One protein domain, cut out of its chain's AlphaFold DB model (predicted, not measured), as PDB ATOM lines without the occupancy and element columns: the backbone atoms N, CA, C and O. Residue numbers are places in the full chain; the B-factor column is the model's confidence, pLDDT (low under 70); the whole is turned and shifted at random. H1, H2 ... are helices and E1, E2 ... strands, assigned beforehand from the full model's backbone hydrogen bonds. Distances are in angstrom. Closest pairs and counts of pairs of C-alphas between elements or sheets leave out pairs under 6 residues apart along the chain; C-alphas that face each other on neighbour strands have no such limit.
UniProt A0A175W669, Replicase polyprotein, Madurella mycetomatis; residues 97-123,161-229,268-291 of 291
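This is residues 97 to 123, 161 to 229 and 268 to 291 of the 291 residues of the protein "Replicase polyprotein" of Madurella mycetomatis (UniProt A0A175W669). Look first for a small two-stranded hairpin, E1 and E2, in the middle of the model; H3 packs on it, and the long helix H2 packs on H3. A second long helix, H1, runs past on another side, apart from both strands, with the short helix H4 packed on it. A long unnamed stretch, residues 268 to 281, comes in to H4 and pairs briefly with E2 on the way. The 120 printed residues hold four named helices and two named strands, in the order H1, H2, E1, E2, H3, H4; the sheet's order is E1 - E2, antiparallel, and the class is mostly helix. The whole is compact, with a radius of gyration of the C-alphas of 15.5 A and spans of 45 by 34 by 27 A.

Find C-alpha 189 at (7.136, -74.987, -14.604), where E1, residues 189 to 193, begins; E2, residues 198 to 204, comes back over 17.3 A. H3 holds residues 217 to 226 and measures 14.3 A. H2, residues 164 to 183, is 28.9 A long. Go to C-alpha 105 at (-6.505, -78.694, -25.504) for the start of H1, residues 105 to 123, 27.2 A long. H4, residues 282 to 286, ends at C-alpha 286 at (8.815, -71.664, -23.497).

Start at the hairpin of E1 and E2, antiparallel at 169 degrees, where N 192 and O 201 are 2.8 A apart and N 190 and O 203 2.9 A, within hydrogen-bond range. Residues 198 to 199 of E2 also pair, antiparallel, with residues 278 to 279, a stretch too short to be a named strand. From E2 look to H3: their closest C-alphas, those of Tyr 201 and Ala 220, are 6.2 A apart. H2 touches H3 with residues 175 to 182 alone, closest at the C-alphas of Gly 179 and Leu 218, 5.4 A; they run opposite ways at a shallow tilt of 34.7 degrees, only just short of steep. H1 touches H4 with residues 111 to 119 alone, closest at the C-alphas of Ala 115 and Gln 283, 6.1 A. E1 and H4 are apart, but only just, at 8.4 A. Every O i to N i+4 pair is within hydrogen-bond range in H3 and H4, against 13 of 15 in H1 and 15 of 16 in H2.

The C-alphas farthest apart, those of His 123 and Ala 268, are 48.5 A apart. Residues 124 to 160 are not printed, with 43.7 A between C-alphas 123 and 161; residues 230 to 267 are not printed either, with 11.3 A between C-alphas 229 and 268. The link from E2 to H3, residues 205 to 216, is long. Mean pLDDT of the printed part is 79.6; look for values under 70 in, among others, residues 119 to 123, 268 to 275 and 288 to 291.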
ATOM      1  N   ILE A  97       0.294 -81.053 -21.900       83.24
ATOM      2  CA  ILE A  97      -1.004 -80.367 -21.860       83.24
ATOM      3  C   ILE A  97      -2.030 -81.317 -21.248       83.24
ATOM      4  O   ILE A  97      -2.432 -82.297 -21.879       83.24
ATOM      5  N   LEU A  98      -2.482 -81.002 -20.038       82.78
ATOM      6  CA  LEU A  98      -3.513 -81.755 -19.331       82.78
ATOM      7  C   LEU A  98      -4.858 -81.020 -19.380       82.78
ATOM      8  O   LEU A  98      -4.923 -79.802 -19.510       82.78
ATOM      9  N   GLY A  99      -5.950 -81.776 -19.305       73.00
ATOM     10  CA  GLY A  99      -7.301 -81.225 -19.253       73.00
ATOM     11  C   GLY A  99      -8.356 -82.275 -19.581       73.00
ATOM     12  O   GLY A  99      -8.112 -83.157 -20.409       73.00
ATOM     13  N   GLN A 100      -9.543 -82.159 -18.993       73.79
ATOM     14  CA  GLN A 100     -10.684 -83.031 -19.302       73.79
ATOM     15  C   GLN A 100     -11.158 -82.891 -20.764       73.79
ATOM     16  O   GLN A 100     -10.720 -82.007 -21.519       73.79
ATOM     17  N   THR A 101     -12.045 -83.783 -21.202       62.60
ATOM     18  CA  THR A 101     -12.696 -83.683 -22.518       62.60
ATOM     19  C   THR A 101     -13.438 -82.350 -22.638       62.60
ATOM     20  O   THR A 101     -14.073 -81.896 -21.695       62.60
ATOM     21  N   GLY A 102     -13.294 -81.669 -23.780       65.34
ATOM     22  CA  GLY A 102     -13.908 -80.352 -24.007       65.34
ATOM     23  C   GLY A 102     -13.147 -79.145 -23.434       65.34
ATOM     24  O   GLY A 102     -13.409 -78.028 -23.866       65.34
ATOM     25  N   ALA A 103     -12.128 -79.334 -22.583       65.72
ATOM     26  CA  ALA A 103     -11.392 -78.231 -21.937       65.72
ATOM     27  C   ALA A 103     -10.604 -77.304 -22.893       65.72
ATOM     28  O   ALA A 103     -10.070 -76.285 -22.474       65.72
ATOM     29  N   GLY A 104     -10.512 -77.641 -24.186       70.08
ATOM     30  CA  GLY A 104      -9.881 -76.779 -25.191       70.08
ATOM     31  C   GLY A 104      -8.410 -77.077 -25.502       70.08
ATOM     32  O   GLY A 104      -7.757 -76.241 -26.117       70.08
ATOM     33  N   LYS A 105      -7.890 -78.271 -25.177       78.98
ATOM     34  CA  LYS A 105      -6.505 -78.694 -25.504       78.98
ATOM     35  C   LYS A 105      -6.125 -78.452 -26.978       78.98
ATOM     36  O   LYS A 105      -5.036 -77.963 -27.266       78.98
ATOM     37  N   THR A 106      -7.051 -78.708 -27.908       74.02
ATOM     38  CA  THR A 106      -6.872 -78.486 -29.357       74.02
ATOM     39  C   THR A 106      -6.729 -77.007 -29.741       74.02
ATOM     40  O   THR A 106      -6.189 -76.717 -30.801       74.02
ATOM     41  N   ARG A 107      -7.165 -76.062 -28.894       73.58
ATOM     42  CA  ARG A 107      -6.937 -74.621 -29.103       73.58
ATOM     43  C   ARG A 107      -5.545 -74.184 -28.647       73.58
ATOM     44  O   ARG A 107      -4.943 -73.346 -29.305       73.58
ATOM     45  N   LEU A 108      -5.027 -74.761 -27.561       74.02
ATOM     46  CA  LEU A 108      -3.720 -74.394 -27.003       74.02
ATOM     47  C   LEU A 108      -2.546 -75.030 -27.769       74.02
ATOM     48  O   LEU A 108      -1.529 -74.381 -28.000       74.02
ATOM     49  N   ALA A 109      -2.681 -76.289 -28.196       74.94
ATOM     50  CA  ALA A 109      -1.583 -77.034 -28.818       74.94
ATOM     51  C   ALA A 109      -1.007 -76.403 -30.111       74.94
ATOM     52  O   ALA A 109       0.218 -76.452 -30.283       74.94
ATOM     53  N   PRO A 110      -1.810 -75.821 -31.032       75.02
ATOM     54  CA  PRO A 110      -1.285 -75.090 -32.187       75.02
ATOM     55  C   PRO A 110      -0.467 -73.865 -31.774       75.02
ATOM     56  O   PRO A 110       0.640 -73.699 -32.269       75.02
ATOM     57  N   LEU A 111      -0.961 -73.090 -30.801       79.64
ATOM     58  CA  LEU A 111      -0.314 -71.863 -30.329       79.64
ATOM     59  C   LEU A 111       1.065 -72.133 -29.713       79.64
ATOM     60  O   LEU A 111       2.027 -71.436 -30.021       79.64
ATOM     61  N   LEU A 112       1.184 -73.183 -28.891       77.38
ATOM     62  CA  LEU A 112       2.469 -73.587 -28.307       77.38
ATOM     63  C   LEU A 112       3.492 -73.986 -29.371       77.38
ATOM     64  O   LEU A 112       4.669 -73.666 -29.249       77.38
ATOM     65  N   LEU A 113       3.063 -74.673 -30.429       73.54
ATOM     66  CA  LEU A 113       3.977 -75.011 -31.517       73.54
ATOM     67  C   LEU A 113       4.394 -73.789 -32.313       73.54
ATOM     68  O   LEU A 113       5.567 -73.688 -32.652       73.54
ATOM     69  N   ASP A 114       3.470 -72.885 -32.624       75.82
ATOM     70  CA  ASP A 114       3.838 -71.660 -33.327       75.82
ATOM     71  C   ASP A 114       4.889 -70.882 -32.520       75.82
ATOM     72  O   ASP A 114       5.868 -70.398 -33.090       75.82
ATOM     73  N   ALA A 115       4.770 -70.874 -31.188       76.88
ATOM     74  CA  ALA A 115       5.777 -70.309 -30.300       76.88
ATOM     75  C   ALA A 115       7.118 -71.076 -30.359       76.88
ATOM     76  O   ALA A 115       8.159 -70.450 -30.569       76.88
ATOM     77  N   PHE A 116       7.110 -72.416 -30.305       72.19
ATOM     78  CA  PHE A 116       8.314 -73.240 -30.518       72.19
ATOM     79  C   PHE A 116       8.985 -72.963 -31.869       72.19
ATOM     80  O   PHE A 116      10.211 -72.888 -31.946       72.19
ATOM     81  N   HIS A 117       8.205 -72.809 -32.943       69.77
ATOM     82  CA  HIS A 117       8.726 -72.492 -34.270       69.77
ATOM     83  C   HIS A 117       9.417 -71.135 -34.281       69.77
ATOM     84  O   HIS A 117      10.514 -71.021 -34.821       69.77
ATOM     85  N   GLN A 118       8.797 -70.122 -33.678       72.13
ATOM     86  CA  GLN A 118       9.365 -68.782 -33.580       72.13
ATOM     87  C   GLN A 118      10.659 -68.786 -32.762       72.13
ATOM     88  O   GLN A 118      11.671 -68.274 -33.237       72.13
ATOM     89  N   GLN A 119      10.676 -69.440 -31.595       69.32
ATOM     90  CA  GLN A 119      11.883 -69.578 -30.774       69.32
ATOM     91  C   GLN A 119      12.987 -70.304 -31.553       69.32
ATOM     92  O   GLN A 119      14.142 -69.875 -31.572       69.32
ATOM     93  N   HIS A 120      12.643 -71.382 -32.261       65.17
ATOM     94  CA  HIS A 120      13.592 -72.121 -33.084       65.17
ATOM     95  C   HIS A 120      14.165 -71.267 -34.222       65.17
ATOM     96  O   HIS A 120      15.381 -71.260 -34.405       65.17
ATOM     97  N   GLN A 121      13.319 -70.512 -34.930       63.80
ATOM     98  CA  GLN A 121      13.723 -69.600 -36.006       63.80
ATOM     99  C   GLN A 121      14.638 -68.481 -35.499       63.80
ATOM    100  O   GLN A 121      15.693 -68.261 -36.091       63.80
ATOM    101  N   GLN A 122      14.297 -67.841 -34.375       62.00
ATOM    102  CA  GLN A 122      15.120 -66.793 -33.759       62.00
ATOM    103  C   GLN A 122      16.529 -67.297 -33.435       62.00
ATOM    104  O   GLN A 122      17.515 -66.616 -33.704       62.00
ATOM    105  N   HIS A 123      16.640 -68.528 -32.930       60.15
ATOM    106  CA  HIS A 123      17.941 -69.119 -32.632       60.15
ATOM    107  C   HIS A 123      18.664 -69.672 -33.876       60.15
ATOM    108  O   HIS A 123      19.874 -69.876 -33.827       60.15
ATOM    109  N   LEU A 161     -20.358 -89.845 -28.310       52.39
ATOM    110  CA  LEU A 161     -20.492 -89.161 -27.030       52.39
ATOM    111  C   LEU A 161     -19.458 -89.762 -26.067       52.39
ATOM    112  O   LEU A 161     -19.325 -90.985 -25.987       52.39
ATOM    113  N   THR A 162     -18.688 -88.920 -25.376       56.67
ATOM    114  CA  THR A 162     -17.805 -89.413 -24.309       56.67
ATOM    115  C   THR A 162     -18.694 -89.847 -23.148       56.67
ATOM    116  O   THR A 162     -19.453 -89.007 -22.668       56.67
ATOM    117  N   PRO A 163     -18.644 -91.113 -22.697       69.55
ATOM    118  CA  PRO A 163     -19.450 -91.546 -21.564       69.55
ATOM    119  C   PRO A 163     -19.172 -90.676 -20.335       69.55
ATOM    120  O   PRO A 163     -18.016 -90.331 -20.081       69.55
ATOM    121  N   ARG A 164     -20.213 -90.366 -19.553       69.78
ATOM    122  CA  ARG A 164     -20.102 -89.581 -18.312       69.78
ATOM    123  C   ARG A 164     -19.006 -90.106 -17.385       69.78
ATOM    124  O   ARG A 164     -18.209 -89.325 -16.891       69.78
ATOM    125  N   THR A 165     -18.892 -91.424 -17.229       70.36
ATOM    126  CA  THR A 165     -17.844 -92.052 -16.404       70.36
ATOM    127  C   THR A 165     -16.431 -91.674 -16.850       70.36
ATOM    128  O   THR A 165     -15.605 -91.324 -16.017       70.36
ATOM    129  N   VAL A 166     -16.167 -91.663 -18.161       66.41
ATOM    130  CA  VAL A 166     -14.866 -91.272 -18.733       66.41
ATOM    131  C   VAL A 166     -14.593 -89.785 -18.506       66.41
ATOM    132  O   VAL A 166     -13.449 -89.392 -18.262       66.41
ATOM    133  N   HIS A 167     -15.632 -88.946 -18.582       73.41
ATOM    134  CA  HIS A 167     -15.509 -87.532 -18.228       73.41
ATOM    135  C   HIS A 167     -15.189 -87.364 -16.741       73.41
ATOM    136  O   HIS A 167     -14.180 -86.734 -16.435       73.41
ATOM    137  N   ASP A 168     -15.960 -87.982 -15.847       72.30
ATOM    138  CA  ASP A 168     -15.803 -87.863 -14.394       72.30
ATOM    139  C   ASP A 168     -14.440 -88.387 -13.916       72.30
ATOM    140  O   ASP A 168     -13.793 -87.781 -13.059       72.30
ATOM    141  N   GLU A 169     -13.966 -89.496 -14.488       73.41
ATOM    142  CA  GLU A 169     -12.622 -90.029 -14.243       73.41
ATOM    143  C   GLU A 169     -11.543 -89.060 -14.724       73.41
ATOM    144  O   GLU A 169     -10.600 -88.782 -13.989       73.41
ATOM    145  N   SER A 170     -11.700 -88.476 -15.916       70.03
ATOM    146  CA  SER A 170     -10.772 -87.451 -16.416       70.03
ATOM    147  C   SER A 170     -10.812 -86.176 -15.565       70.03
ATOM    148  O   SER A 170      -9.783 -85.529 -15.360       70.03
ATOM    149  N   TYR A 171     -11.991 -85.801 -15.062       74.66
ATOM    150  CA  TYR A 171     -12.195 -84.660 -14.178       74.66
ATOM    151  C   TYR A 171     -11.457 -84.873 -12.850       74.66
ATOM    152  O   TYR A 171     -10.714 -83.987 -12.415       74.66
ATOM    153  N   ARG A 172     -11.592 -86.050 -12.230       83.52
ATOM    154  CA  ARG A 172     -10.881 -86.411 -10.992       83.52
ATOM    155  C   ARG A 172      -9.379 -86.590 -11.213       83.52
ATOM    156  O   ARG A 172      -8.588 -85.950 -10.528       83.52
ATOM    157  N   GLY A 173      -8.988 -87.357 -12.228       86.37
ATOM    158  CA  GLY A 173      -7.587 -87.639 -12.549       86.37
ATOM    159  C   GLY A 173      -6.769 -86.385 -12.864       86.37
ATOM    160  O   GLY A 173      -5.580 -86.337 -12.561       86.37
ATOM    161  N   LEU A 174      -7.391 -85.327 -13.401       87.78
ATOM    162  CA  LEU A 174      -6.716 -84.036 -13.569       87.78
ATOM    163  C   LEU A 174      -6.322 -83.409 -12.224       87.78
ATOM    164  O   LEU A 174      -5.207 -82.914 -12.101       87.78
ATOM    165  N   ALA A 175      -7.212 -83.429 -11.228       89.36
ATOM    166  CA  ALA A 175      -6.907 -82.904  -9.897       89.36
ATOM    167  C   ALA A 175      -5.806 -83.732  -9.218       89.36
ATOM    168  O   ALA A 175      -4.876 -83.170  -8.645       89.36
ATOM    169  N   GLU A 176      -5.847 -85.058  -9.361       91.42
ATOM    170  CA  GLU A 176      -4.789 -85.941  -8.861       91.42
ATOM    171  C   GLU A 176      -3.431 -85.639  -9.510       91.42
ATOM    172  O   GLU A 176      -2.429 -85.510  -8.803       91.42
ATOM    173  N   ALA A 177      -3.400 -85.463 -10.835       90.71
ATOM    174  CA  ALA A 177      -2.186 -85.127 -11.574       90.71
ATOM    175  C   ALA A 177      -1.625 -83.757 -11.169       90.71
ATOM    176  O   ALA A 177      -0.426 -83.634 -10.938       90.71
ATOM    177  N   VAL A 178      -2.473 -82.733 -11.030       92.08
ATOM    178  CA  VAL A 178      -2.033 -81.399 -10.588       92.08
ATOM    179  C   VAL A 178      -1.553 -81.427  -9.135       92.08
ATOM    180  O   VAL A 178      -0.514 -80.852  -8.824       92.08
ATOM    181  N   GLY A 179      -2.230 -82.169  -8.257       93.56
ATOM    182  CA  GLY A 179      -1.763 -82.383  -6.890       93.56
ATOM    183  C   GLY A 179      -0.428 -83.133  -6.825       93.56
ATOM    184  O   GLY A 179       0.377 -82.874  -5.935       93.56
ATOM    185  N   TRP A 180      -0.168 -84.054  -7.759       93.93
ATOM    186  CA  TRP A 180       1.146 -84.682  -7.903       93.93
ATOM    187  C   TRP A 180       2.214 -83.665  -8.327       93.93
ATOM    188  O   TRP A 180       3.285 -83.668  -7.732       93.93
ATOM    189  N   VAL A 181       1.908 -82.741  -9.247       92.50
ATOM    190  CA  VAL A 181       2.827 -81.654  -9.646       92.50
ATOM    191  C   VAL A 181       3.170 -80.722  -8.482       92.50
ATOM    192  O   VAL A 181       4.335 -80.377  -8.316       92.50
ATOM    193  N   ASP A 182       2.192 -80.341  -7.656       92.45
ATOM    194  CA  ASP A 182       2.448 -79.494  -6.480       92.45
ATOM    195  C   ASP A 182       3.399 -80.176  -5.469       92.45
ATOM    196  O   ASP A 182       4.145 -79.491  -4.772       92.45
ATOM    197  N   ARG A 183       3.398 -81.518  -5.387       91.57
ATOM    198  CA  ARG A 183       4.210 -82.299  -4.429       91.57
ATOM    199  C   ARG A 183       5.536 -82.831  -4.987       91.57
ATOM    200  O   ARG A 183       6.442 -83.081  -4.200       91.57
ATOM    201  N   GLY A 184       5.616 -83.081  -6.292       88.53
ATOM    202  CA  GLY A 184       6.762 -83.702  -6.967       88.53
ATOM    203  C   GLY A 184       7.744 -82.682  -7.541       88.53
ATOM    204  O   GLY A 184       7.385 -81.530  -7.758       88.53
ATOM    205  N   GLU A 185       8.984 -83.092  -7.805       88.46
ATOM    206  CA  GLU A 185      10.098 -82.239  -8.267       88.46
ATOM    207  C   GLU A 185      10.349 -82.312  -9.784       88.46
ATOM    208  O   GLU A 185      11.189 -81.600 -10.330       88.46
ATOM    209  N   GLU A 186       9.603 -83.155 -10.493       87.05
ATOM    210  CA  GLU A 186       9.839 -83.505 -11.895       87.05
ATOM    211  C   GLU A 186       9.425 -82.399 -12.876       87.05
ATOM    212  O   GLU A 186       9.848 -82.388 -14.035       87.05
ATOM    213  N   VAL A 187       8.584 -81.467 -12.426       89.18
ATOM    214  CA  VAL A 187       8.055 -80.373 -13.239       89.18
ATOM    215  C   VAL A 187       8.788 -79.079 -12.916       89.18
ATOM    216  O   VAL A 187       8.713 -78.569 -11.801       89.18
ATOM    217  N   ALA A 188       9.455 -78.516 -13.926       89.10
ATOM    218  CA  ALA A 188      10.175 -77.248 -13.805       89.10
ATOM    219  C   ALA A 188       9.249 -76.020 -13.801       89.10
ATOM    220  O   ALA A 188       9.569 -75.014 -13.179       89.10
ATOM    221  N   ARG A 189       8.113 -76.080 -14.508       91.43
ATOM    222  CA  ARG A 189       7.136 -74.987 -14.604       91.43
ATOM    223  C   ARG A 189       5.731 -75.548 -14.776       91.43
ATOM    224  O   ARG A 189       5.527 -76.478 -15.555       91.43
ATOM    225  N   VAL A 190       4.767 -74.957 -14.081       92.70
ATOM    226  CA  VAL A 190       3.345 -75.300 -14.161       92.70
ATOM    227  C   VAL A 190       2.535 -74.045 -14.456       92.70
ATOM    228  O   VAL A 190       2.808 -72.975 -13.916       92.70
ATOM    229  N   VAL A 191       1.540 -74.173 -15.333       92.30
ATOM    230  CA  VAL A 191       0.607 -73.092 -15.656       92.30
ATOM    231  C   VAL A 191      -0.800 -73.667 -15.771       92.30
ATOM    232  O   VAL A 191      -1.015 -74.665 -16.458       92.30
ATOM    233  N   VAL A 192      -1.762 -73.017 -15.120       90.51
ATOM    234  CA  VAL A 192      -3.194 -73.307 -15.237       90.51
ATOM    235  C   VAL A 192      -3.829 -72.209 -16.083       90.51
ATOM    236  O   VAL A 192      -3.752 -71.024 -15.751       90.51
ATOM    237  N   VAL A 193      -4.440 -72.608 -17.199       88.31
ATOM    238  CA  VAL A 193      -4.944 -71.698 -18.235       88.31
ATOM    239  C   VAL A 193      -6.417 -71.981 -18.507       88.31
ATOM    240  O   VAL A 193      -6.820 -73.135 -18.669       88.31
ATOM    241  N   ARG A 194      -7.224 -70.926 -18.614       85.34
ATOM    242  CA  ARG A 194      -8.619 -70.989 -19.061       85.34
ATOM    243  C   ARG A 194      -8.723 -71.193 -20.572       85.34
ATOM    244  O   ARG A 194      -7.794 -70.941 -21.337       85.34
ATOM    245  N   ARG A 195      -9.924 -71.543 -21.046       75.87
ATOM    246  CA  ARG A 195     -10.229 -71.729 -22.480       75.87
ATOM    247  C   ARG A 195      -9.924 -70.498 -23.351       75.87
ATOM    248  O   ARG A 195      -9.681 -70.654 -24.547       75.87
ATOM    249  N   ASN A 196      -9.963 -69.297 -22.776       77.29
ATOM    250  CA  ASN A 196      -9.671 -68.027 -23.447       77.29
ATOM    251  C   ASN A 196      -8.186 -67.611 -23.372       77.29
ATOM    252  O   ASN A 196      -7.849 -66.516 -23.809       77.29
ATOM    253  N   GLY A 197      -7.304 -68.464 -22.839       83.27
ATOM    254  CA  GLY A 197      -5.869 -68.189 -22.735       83.27
ATOM    255  C   GLY A 197      -5.458 -67.402 -21.488       83.27
ATOM    256  O   GLY A 197      -4.283 -67.078 -21.348       83.27
ATOM    257  N   LEU A 198      -6.393 -67.098 -20.586       87.15
ATOM    258  CA  LEU A 198      -6.090 -66.440 -19.318       87.15
ATOM    259  C   LEU A 198      -5.416 -67.409 -18.340       87.15
ATOM    260  O   LEU A 198      -5.936 -68.491 -18.069       87.15
ATOM    261  N   VAL A 199      -4.277 -67.001 -17.797       90.94
ATOM    262  CA  VAL A 199      -3.503 -67.706 -16.778       90.94
ATOM    263  C   VAL A 199      -4.068 -67.373 -15.405       90.94
ATOM    264  O   VAL A 199      -4.029 -66.218 -14.984       90.94
ATOM    265  N   VAL A 200      -4.569 -68.391 -14.709       89.60
ATOM    266  CA  VAL A 200      -5.076 -68.266 -13.328       89.60
ATOM    267  C   VAL A 200      -4.025 -68.653 -12.292       89.60
ATOM    268  O   VAL A 200      -4.100 -68.220 -11.147       89.60
ATOM    269  N   TYR A 201      -3.022 -69.430 -12.704       92.60
ATOM    270  CA  TYR A 201      -1.867 -69.780 -11.889       92.60
ATOM    271  C   TYR A 201      -0.665 -70.050 -12.780       92.60
ATOM    272  O   TYR A 201      -0.789 -70.715 -13.808       92.60
ATOM    273  N   ALA A 202       0.495 -69.562 -12.367       92.52
ATOM    274  CA  ALA A 202       1.777 -69.919 -12.942       92.52
ATOM    275  C   ALA A 202       2.798 -69.976 -11.814       92.52
ATOM    276  O   ALA A 202       2.791 -69.119 -10.934       92.52
ATOM    277  N   ASN A 203       3.658 -70.983 -11.850       92.72
ATOM    278  CA  ASN A 203       4.793 -71.091 -10.951       92.72
ATOM    279  C   ASN A 203       5.907 -71.849 -11.667       92.72
ATOM    280  O   ASN A 203       5.665 -72.632 -12.590       92.72
ATOM    281  N   GLU A 204       7.133 -71.623 -11.239       92.42
ATOM    282  CA  GLU A 204       8.314 -72.278 -11.774       92.42
ATOM    283  C   GLU A 204       9.318 -72.542 -10.668       92.42
ATOM    284  O   GLU A 204       9.304 -71.890  -9.624       92.42
ATOM    285  N   ARG A 205      10.201 -73.500 -10.904       90.29
ATOM    286  CA  ARG A 205      11.296 -73.796  -9.995       90.29
ATOM    287  C   ARG A 205      12.462 -72.847 -10.257       90.29
ATOM    288  O   ARG A 205      12.797 -72.539 -11.402       90.29
ATOM    289  N   GLY A 206      13.067 -72.349  -9.186       87.32
ATOM    290  CA  GLY A 206      14.330 -71.625  -9.239       87.32
ATOM    291  C   GLY A 206      15.513 -72.563  -9.495       87.32
ATOM    292  O   GLY A 206      15.364 -73.780  -9.576       87.32
ATOM    293  N   GLU A 207      16.719 -71.999  -9.570       83.48
ATOM    294  CA  GLU A 207      17.956 -72.775  -9.769       83.48
ATOM    295  C   GLU A 207      18.189 -73.833  -8.682       83.48
ATOM    296  O   GLU A 207      18.750 -74.891  -8.959       83.48
ATOM    297  N   GLY A 208      17.722 -73.569  -7.457       83.42
ATOM    298  CA  GLY A 208      17.801 -74.498  -6.328       83.42
ATOM    299  C   GLY A 208      16.790 -75.645  -6.374       83.42
ATOM    300  O   GLY A 208      16.736 -76.422  -5.431       83.42
ATOM    301  N   GLY A 209      15.967 -75.735  -7.420       87.19
ATOM    302  CA  GLY A 209      14.919 -76.742  -7.538       87.19
ATOM    303  C   GLY A 209      13.645 -76.404  -6.769       87.19
ATOM    304  O   GLY A 209      12.625 -77.003  -7.056       87.19
ATOM    305  N   GLU A 210      13.639 -75.426  -5.865       90.99
ATOM    306  CA  GLU A 210      12.436 -75.000  -5.136       90.99
ATOM    307  C   GLU A 210      11.482 -74.173  -6.001       90.99
ATOM    308  O   GLU A 210      11.922 -73.427  -6.877       90.99
ATOM    309  N   TRP A 211      10.176 -74.258  -5.736       93.52
ATOM    310  CA  TRP A 211       9.191 -73.369  -6.355       93.52
ATOM    311  C   TRP A 211       9.453 -71.905  -5.973       93.52
ATOM    312  O   TRP A 211       9.722 -71.604  -4.812       93.52
ATOM    313  N   ARG A 212       9.361 -70.990  -6.945       92.07
ATOM    314  CA  ARG A 212       9.528 -69.545  -6.710       92.07
ATOM    315  C   ARG A 212       8.409 -68.985  -5.833       92.07
ATOM    316  O   ARG A 212       8.682 -68.198  -4.933       92.07
ATOM    317  N   ASP A 213       7.179 -69.430  -6.079       91.22
ATOM    318  CA  ASP A 213       5.992 -69.068  -5.305       91.22
ATOM    319  C   ASP A 213       5.426 -70.270  -4.540       91.22
ATOM    320  O   ASP A 213       5.794 -71.426  -4.767       91.22
ATOM    321  N   LYS A 214       4.464 -70.018  -3.645       91.87
ATOM    322  CA  LYS A 214       3.740 -71.088  -2.949       91.87
ATOM    323  C   LYS A 214       3.044 -72.017  -3.959       91.87
ATOM    324  O   LYS A 214       2.344 -71.568  -4.870       91.87
ATOM    325  N   THR A 215       3.186 -73.324  -3.753       93.61
ATOM    326  CA  THR A 215       2.448 -74.361  -4.490       93.61
ATOM    327  C   THR A 215       0.951 -74.199  -4.261       93.61
ATOM    328  O   THR A 215       0.478 -74.288  -3.124       93.61
ATOM    329  N   ALA A 216       0.220 -73.919  -5.332       93.57
ATOM    330  CA  ALA A 216      -1.221 -73.699  -5.303       93.57
ATOM    331  C   ALA A 216      -1.864 -74.055  -6.651       93.57
ATOM    332  O   ALA A 216      -2.923 -73.522  -6.979       93.57
ATOM    333  N   ALA A 217      -1.241 -74.929  -7.454       93.23
ATOM    334  CA  ALA A 217      -1.787 -75.294  -8.757       93.23
ATOM    335  C   ALA A 217      -3.121 -76.037  -8.609       93.23
ATOM    336  O   ALA A 217      -4.066 -75.758  -9.350       93.23
ATOM    337  N   LEU A 218      -3.214 -76.955  -7.638       93.26
ATOM    338  CA  LEU A 218      -4.444 -77.691  -7.352       93.26
ATOM    339  C   LEU A 218      -5.535 -76.755  -6.830       93.26
ATOM    340  O   LEU A 218      -6.647 -76.769  -7.349       93.26
ATOM    341  N   GLU A 219      -5.192 -75.887  -5.876       91.60
ATOM    342  CA  GLU A 219      -6.113 -74.875  -5.348       91.60
ATOM    343  C   GLU A 219      -6.617 -73.944  -6.470       91.60
ATOM    344  O   GLU A 219      -7.806 -73.643  -6.540       91.60
ATOM    345  N   ALA A 220      -5.746 -73.544  -7.403       90.44
ATOM    346  CA  ALA A 220      -6.119 -72.754  -8.578       90.44
ATOM    347  C   ALA A 220      -7.058 -73.482  -9.533       90.44
ATOM    348  O   ALA A 220      -8.012 -72.883 -10.033       90.44
ATOM    349  N   LEU A 221      -6.821 -74.770  -9.772       89.27
ATOM    350  CA  LEU A 221      -7.712 -75.597 -10.575       89.27
ATOM    351  C   LEU A 221      -9.091 -75.749  -9.913       89.27
ATOM    352  O   LEU A 221     -10.108 -75.650 -10.597       89.27
ATOM    353  N   GLU A 222      -9.132 -76.002  -8.606       88.36
ATOM    354  CA  GLU A 222     -10.373 -76.171  -7.843       88.36
ATOM    355  C   GLU A 222     -11.175 -74.870  -7.777       88.36
ATOM    356  O   GLU A 222     -12.379 -74.883  -8.041       88.36
ATOM    357  N   LEU A 223     -10.511 -73.737  -7.531       86.30
ATOM    358  CA  LEU A 223     -11.155 -72.425  -7.562       86.30
ATOM    359  C   LEU A 223     -11.677 -72.078  -8.958       86.30
ATOM    360  O   LEU A 223     -12.782 -71.552  -9.069       86.30
ATOM    361  N   GLU A 224     -10.958 -72.422 -10.031       86.02
ATOM    362  CA  GLU A 224     -11.470 -72.221 -11.391       86.02
ATOM    363  C   GLU A 224     -12.688 -73.102 -11.694       86.02
ATOM    364  O   GLU A 224     -13.610 -72.664 -12.377       86.02
ATOM    365  N   ARG A 225     -12.717 -74.333 -11.173       85.14
ATOM    366  CA  ARG A 225     -13.841 -75.266 -11.339       85.14
ATOM    367  C   ARG A 225     -15.093 -74.840 -10.587       85.14
ATOM    368  O   ARG A 225     -16.188 -75.113 -11.066       85.14
ATOM    369  N   ALA A 226     -14.925 -74.217  -9.426       82.94
ATOM    370  CA  ALA A 226     -16.019 -73.736  -8.590       82.94
ATOM    371  C   ALA A 226     -16.445 -72.298  -8.925       82.94
ATOM    372  O   ALA A 226     -17.423 -71.809  -8.366       82.94
ATOM    373  N   ARG A 227     -15.715 -71.603  -9.805       83.80
ATOM    374  CA  ARG A 227     -15.956 -70.199 -10.141       83.80
ATOM    375  C   ARG A 227     -17.343 -69.990 -10.747       83.80
ATOM    376  O   ARG A 227     -17.790 -70.759 -11.594       83.80
ATOM    377  N   GLU A 228     -17.966 -68.868 -10.396       83.14
ATOM    378  CA  GLU A 228     -19.151 -68.377 -11.094       83.14
ATOM    379  C   GLU A 228     -18.868 -68.139 -12.589       83.14
ATOM    380  O   GLU A 228     -17.903 -67.464 -12.963       83.14
ATOM    381  N   LEU A 229     -19.729 -68.672 -13.454       78.17
ATOM    382  CA  LEU A 229     -19.664 -68.439 -14.895       78.17
ATOM    383  C   LEU A 229     -19.799 -66.942 -15.225       78.17
ATOM    384  O   LEU A 229     -20.591 -66.230 -14.604       78.17
ATOM    385  N   ALA A 268     -20.778 -70.620  -5.348       64.09
ATOM    386  CA  ALA A 268     -21.082 -70.816  -3.936       64.09
ATOM    387  C   ALA A 268     -19.814 -71.231  -3.160       64.09
ATOM    388  O   ALA A 268     -19.291 -72.328  -3.342       64.09
ATOM    389  N   GLY A 269     -19.316 -70.353  -2.282       60.65
ATOM    390  CA  GLY A 269     -18.161 -70.623  -1.410       60.65
ATOM    391  C   GLY A 269     -16.800 -70.149  -1.938       60.65
ATOM    392  O   GLY A 269     -15.772 -70.471  -1.341       60.65
ATOM    393  N   ALA A 270     -16.762 -69.373  -3.024       58.34
ATOM    394  CA  ALA A 270     -15.525 -68.796  -3.546       58.34
ATOM    395  C   ALA A 270     -15.107 -67.528  -2.768       58.34
ATOM    396  O   ALA A 270     -15.140 -66.422  -3.297       58.34
ATOM    397  N   ASP A 271     -14.673 -67.681  -1.512       59.49
ATOM    398  CA  ASP A 271     -14.130 -66.561  -0.712       59.49
ATOM    399  C   ASP A 271     -12.733 -66.113  -1.186       59.49
ATOM    400  O   ASP A 271     -12.218 -65.070  -0.777       59.49
ATOM    401  N   ARG A 272     -12.087 -66.902  -2.055       63.40
ATOM    402  CA  ARG A 272     -10.754 -66.628  -2.599       63.40
ATOM    403  C   ARG A 272     -10.819 -66.386  -4.098       63.40
ATOM    404  O   ARG A 272     -11.282 -67.226  -4.862       63.40
ATOM    405  N   ILE A 273     -10.277 -65.245  -4.507       63.38
ATOM    406  CA  ILE A 273     -10.118 -64.851  -5.904       63.38
ATOM    407  C   ILE A 273      -8.614 -64.830  -6.189       63.38
ATOM    408  O   ILE A 273      -7.871 -64.108  -5.522       63.38
ATOM    409  N   PHE A 274      -8.150 -65.625  -7.158       63.55
ATOM    410  CA  PHE A 274      -6.781 -65.491  -7.665       63.55
ATOM    411  C   PHE A 274      -6.613 -64.132  -8.364       63.55
ATOM    412  O   PHE A 274      -7.581 -63.619  -8.933       63.55
ATOM    413  N   PRO A 275      -5.413 -63.523  -8.315       67.14
ATOM    414  CA  PRO A 275      -5.166 -62.204  -8.891       67.14
ATOM    415  C   PRO A 275      -5.618 -62.126 -10.352       67.14
ATOM    416  O   PRO A 275      -5.628 -63.131 -11.060       67.14
ATOM    417  N   ASN A 276      -5.982 -60.913 -10.785       74.08
ATOM    418  CA  ASN A 276      -6.558 -60.642 -12.103       74.08
ATOM    419  C   ASN A 276      -5.773 -61.379 -13.210       74.08
ATOM    420  O   ASN A 276      -4.602 -61.046 -13.440       74.08
ATOM    421  N   PRO A 277      -6.371 -62.405 -13.843       82.11
ATOM    422  CA  PRO A 277      -5.621 -63.329 -14.671       82.11
ATOM    423  C   PRO A 277      -5.091 -62.620 -15.918       82.11
ATOM    424  O   PRO A 277      -5.776 -61.806 -16.540       82.11
ATOM    425  N   LYS A 278      -3.846 -62.924 -16.284       87.14
ATOM    426  CA  LYS A 278      -3.169 -62.339 -17.452       87.14
ATOM    427  C   LYS A 278      -3.236 -63.300 -18.628       87.14
ATOM    428  O   LYS A 278      -3.320 -64.507 -18.434       87.14
ATOM    429  N   LEU A 279      -3.181 -62.788 -19.853       89.71
ATOM    430  CA  LEU A 279      -3.024 -63.652 -21.024       89.71
ATOM    431  C   LEU A 279      -1.704 -64.426 -20.937       89.71
ATOM    432  O   LEU A 279      -0.691 -63.876 -20.509       89.71
ATOM    433  N   LEU A 280      -1.734 -65.693 -21.351       87.14
ATOM    434  CA  LEU A 280      -0.543 -66.527 -21.445       87.14
ATOM    435  C   LEU A 280       0.446 -65.924 -22.445       87.14
ATOM    436  O   LEU A 280       0.181 -65.900 -23.649       87.14
ATOM    437  N   ASP A 281       1.602 -65.498 -21.946       89.04
ATOM    438  CA  ASP A 281       2.752 -65.198 -22.787       89.04
ATOM    439  C   ASP A 281       3.446 -66.514 -23.156       89.04
ATOM    440  O   ASP A 281       4.118 -67.153 -22.347       89.04
ATOM    441  N   LEU A 282       3.226 -66.955 -24.394       84.74
ATOM    442  CA  LEU A 282       3.773 -68.213 -24.889       84.74
ATOM    443  C   LEU A 282       5.292 -68.167 -25.049       84.74
ATOM    444  O   LEU A 282       5.918 -69.214 -24.921       84.74
ATOM    445  N   GLN A 283       5.870 -66.999 -25.342       82.39
ATOM    446  CA  GLN A 283       7.314 -66.859 -25.529       82.39
ATOM    447  C   GLN A 283       8.027 -66.908 -24.183       82.39
ATOM    448  O   GLN A 283       8.992 -67.656 -24.032       82.39
ATOM    449  N   ASP A 284       7.502 -66.200 -23.184       85.57
ATOM    450  CA  ASP A 284       7.980 -66.329 -21.808       85.57
ATOM    451  C   ASP A 284       7.843 -67.776 -21.310       85.57
ATOM    452  O   ASP A 284       8.793 -68.349 -20.769       85.57
ATOM    453  N   PHE A 285       6.694 -68.414 -21.573       83.84
ATOM    454  CA  PHE A 285       6.415 -69.778 -21.123       83.84
ATOM    455  C   PHE A 285       7.427 -70.819 -21.628       83.84
ATOM    456  O   PHE A 285       7.819 -71.707 -20.872       83.84
ATOM    457  N   ILE A 286       7.864 -70.716 -22.887       80.54
ATOM    458  CA  ILE A 286       8.815 -71.664 -23.497       80.54
ATOM    459  C   ILE A 286      10.290 -71.294 -23.284       80.54
ATOM    460  O   ILE A 286      11.176 -72.080 -23.624       80.54
ATOM    461  N   SER A 287      10.578 -70.130 -22.699       76.50
ATOM    462  CA  SER A 287      11.948 -69.634 -22.490       76.50
ATOM    463  C   SER A 287      12.596 -70.138 -21.190       76.50
ATOM    464  O   SER A 287      13.534 -69.534 -20.675       76.50
ATOM    465  N   ILE A 288      12.133 -71.269 -20.644       64.97
ATOM    466  CA  ILE A 288      12.681 -71.854 -19.410       64.97
ATOM    467  C   ILE A 288      14.186 -72.129 -19.577       64.97
ATOM    468  O   ILE A 288      14.591 -72.981 -20.370       64.97
ATOM    469  N   GLY A 289      15.008 -71.441 -18.779       54.06
ATOM    470  CA  GLY A 289      16.448 -71.692 -18.666       54.06
ATOM    471  C   GLY A 289      17.323 -71.078 -19.763       54.06
ATOM    472  O   GLY A 289      18.373 -71.646 -20.069       54.06
ATOM    473  N   THR A 290      16.904 -69.966 -20.380       47.46
ATOM    474  CA  THR A 290      17.744 -69.201 -21.327       47.46
ATOM    475  C   THR A 290      18.515 -68.022 -20.722       47.46
ATOM    476  O   THR A 290      19.224 -67.353 -21.474       47.46
ATOM    477  N   GLU A 291      18.435 -67.786 -19.411       37.57
ATOM    478  CA  GLU A 291      19.319 -66.842 -18.699       37.57
ATOM    479  C   GLU A 291      20.557 -67.545 -18.121       37.57
ATOM    480  O   GLU A 291      20.412 -68.683 -17.615       37.57
TER     481      GLU A 291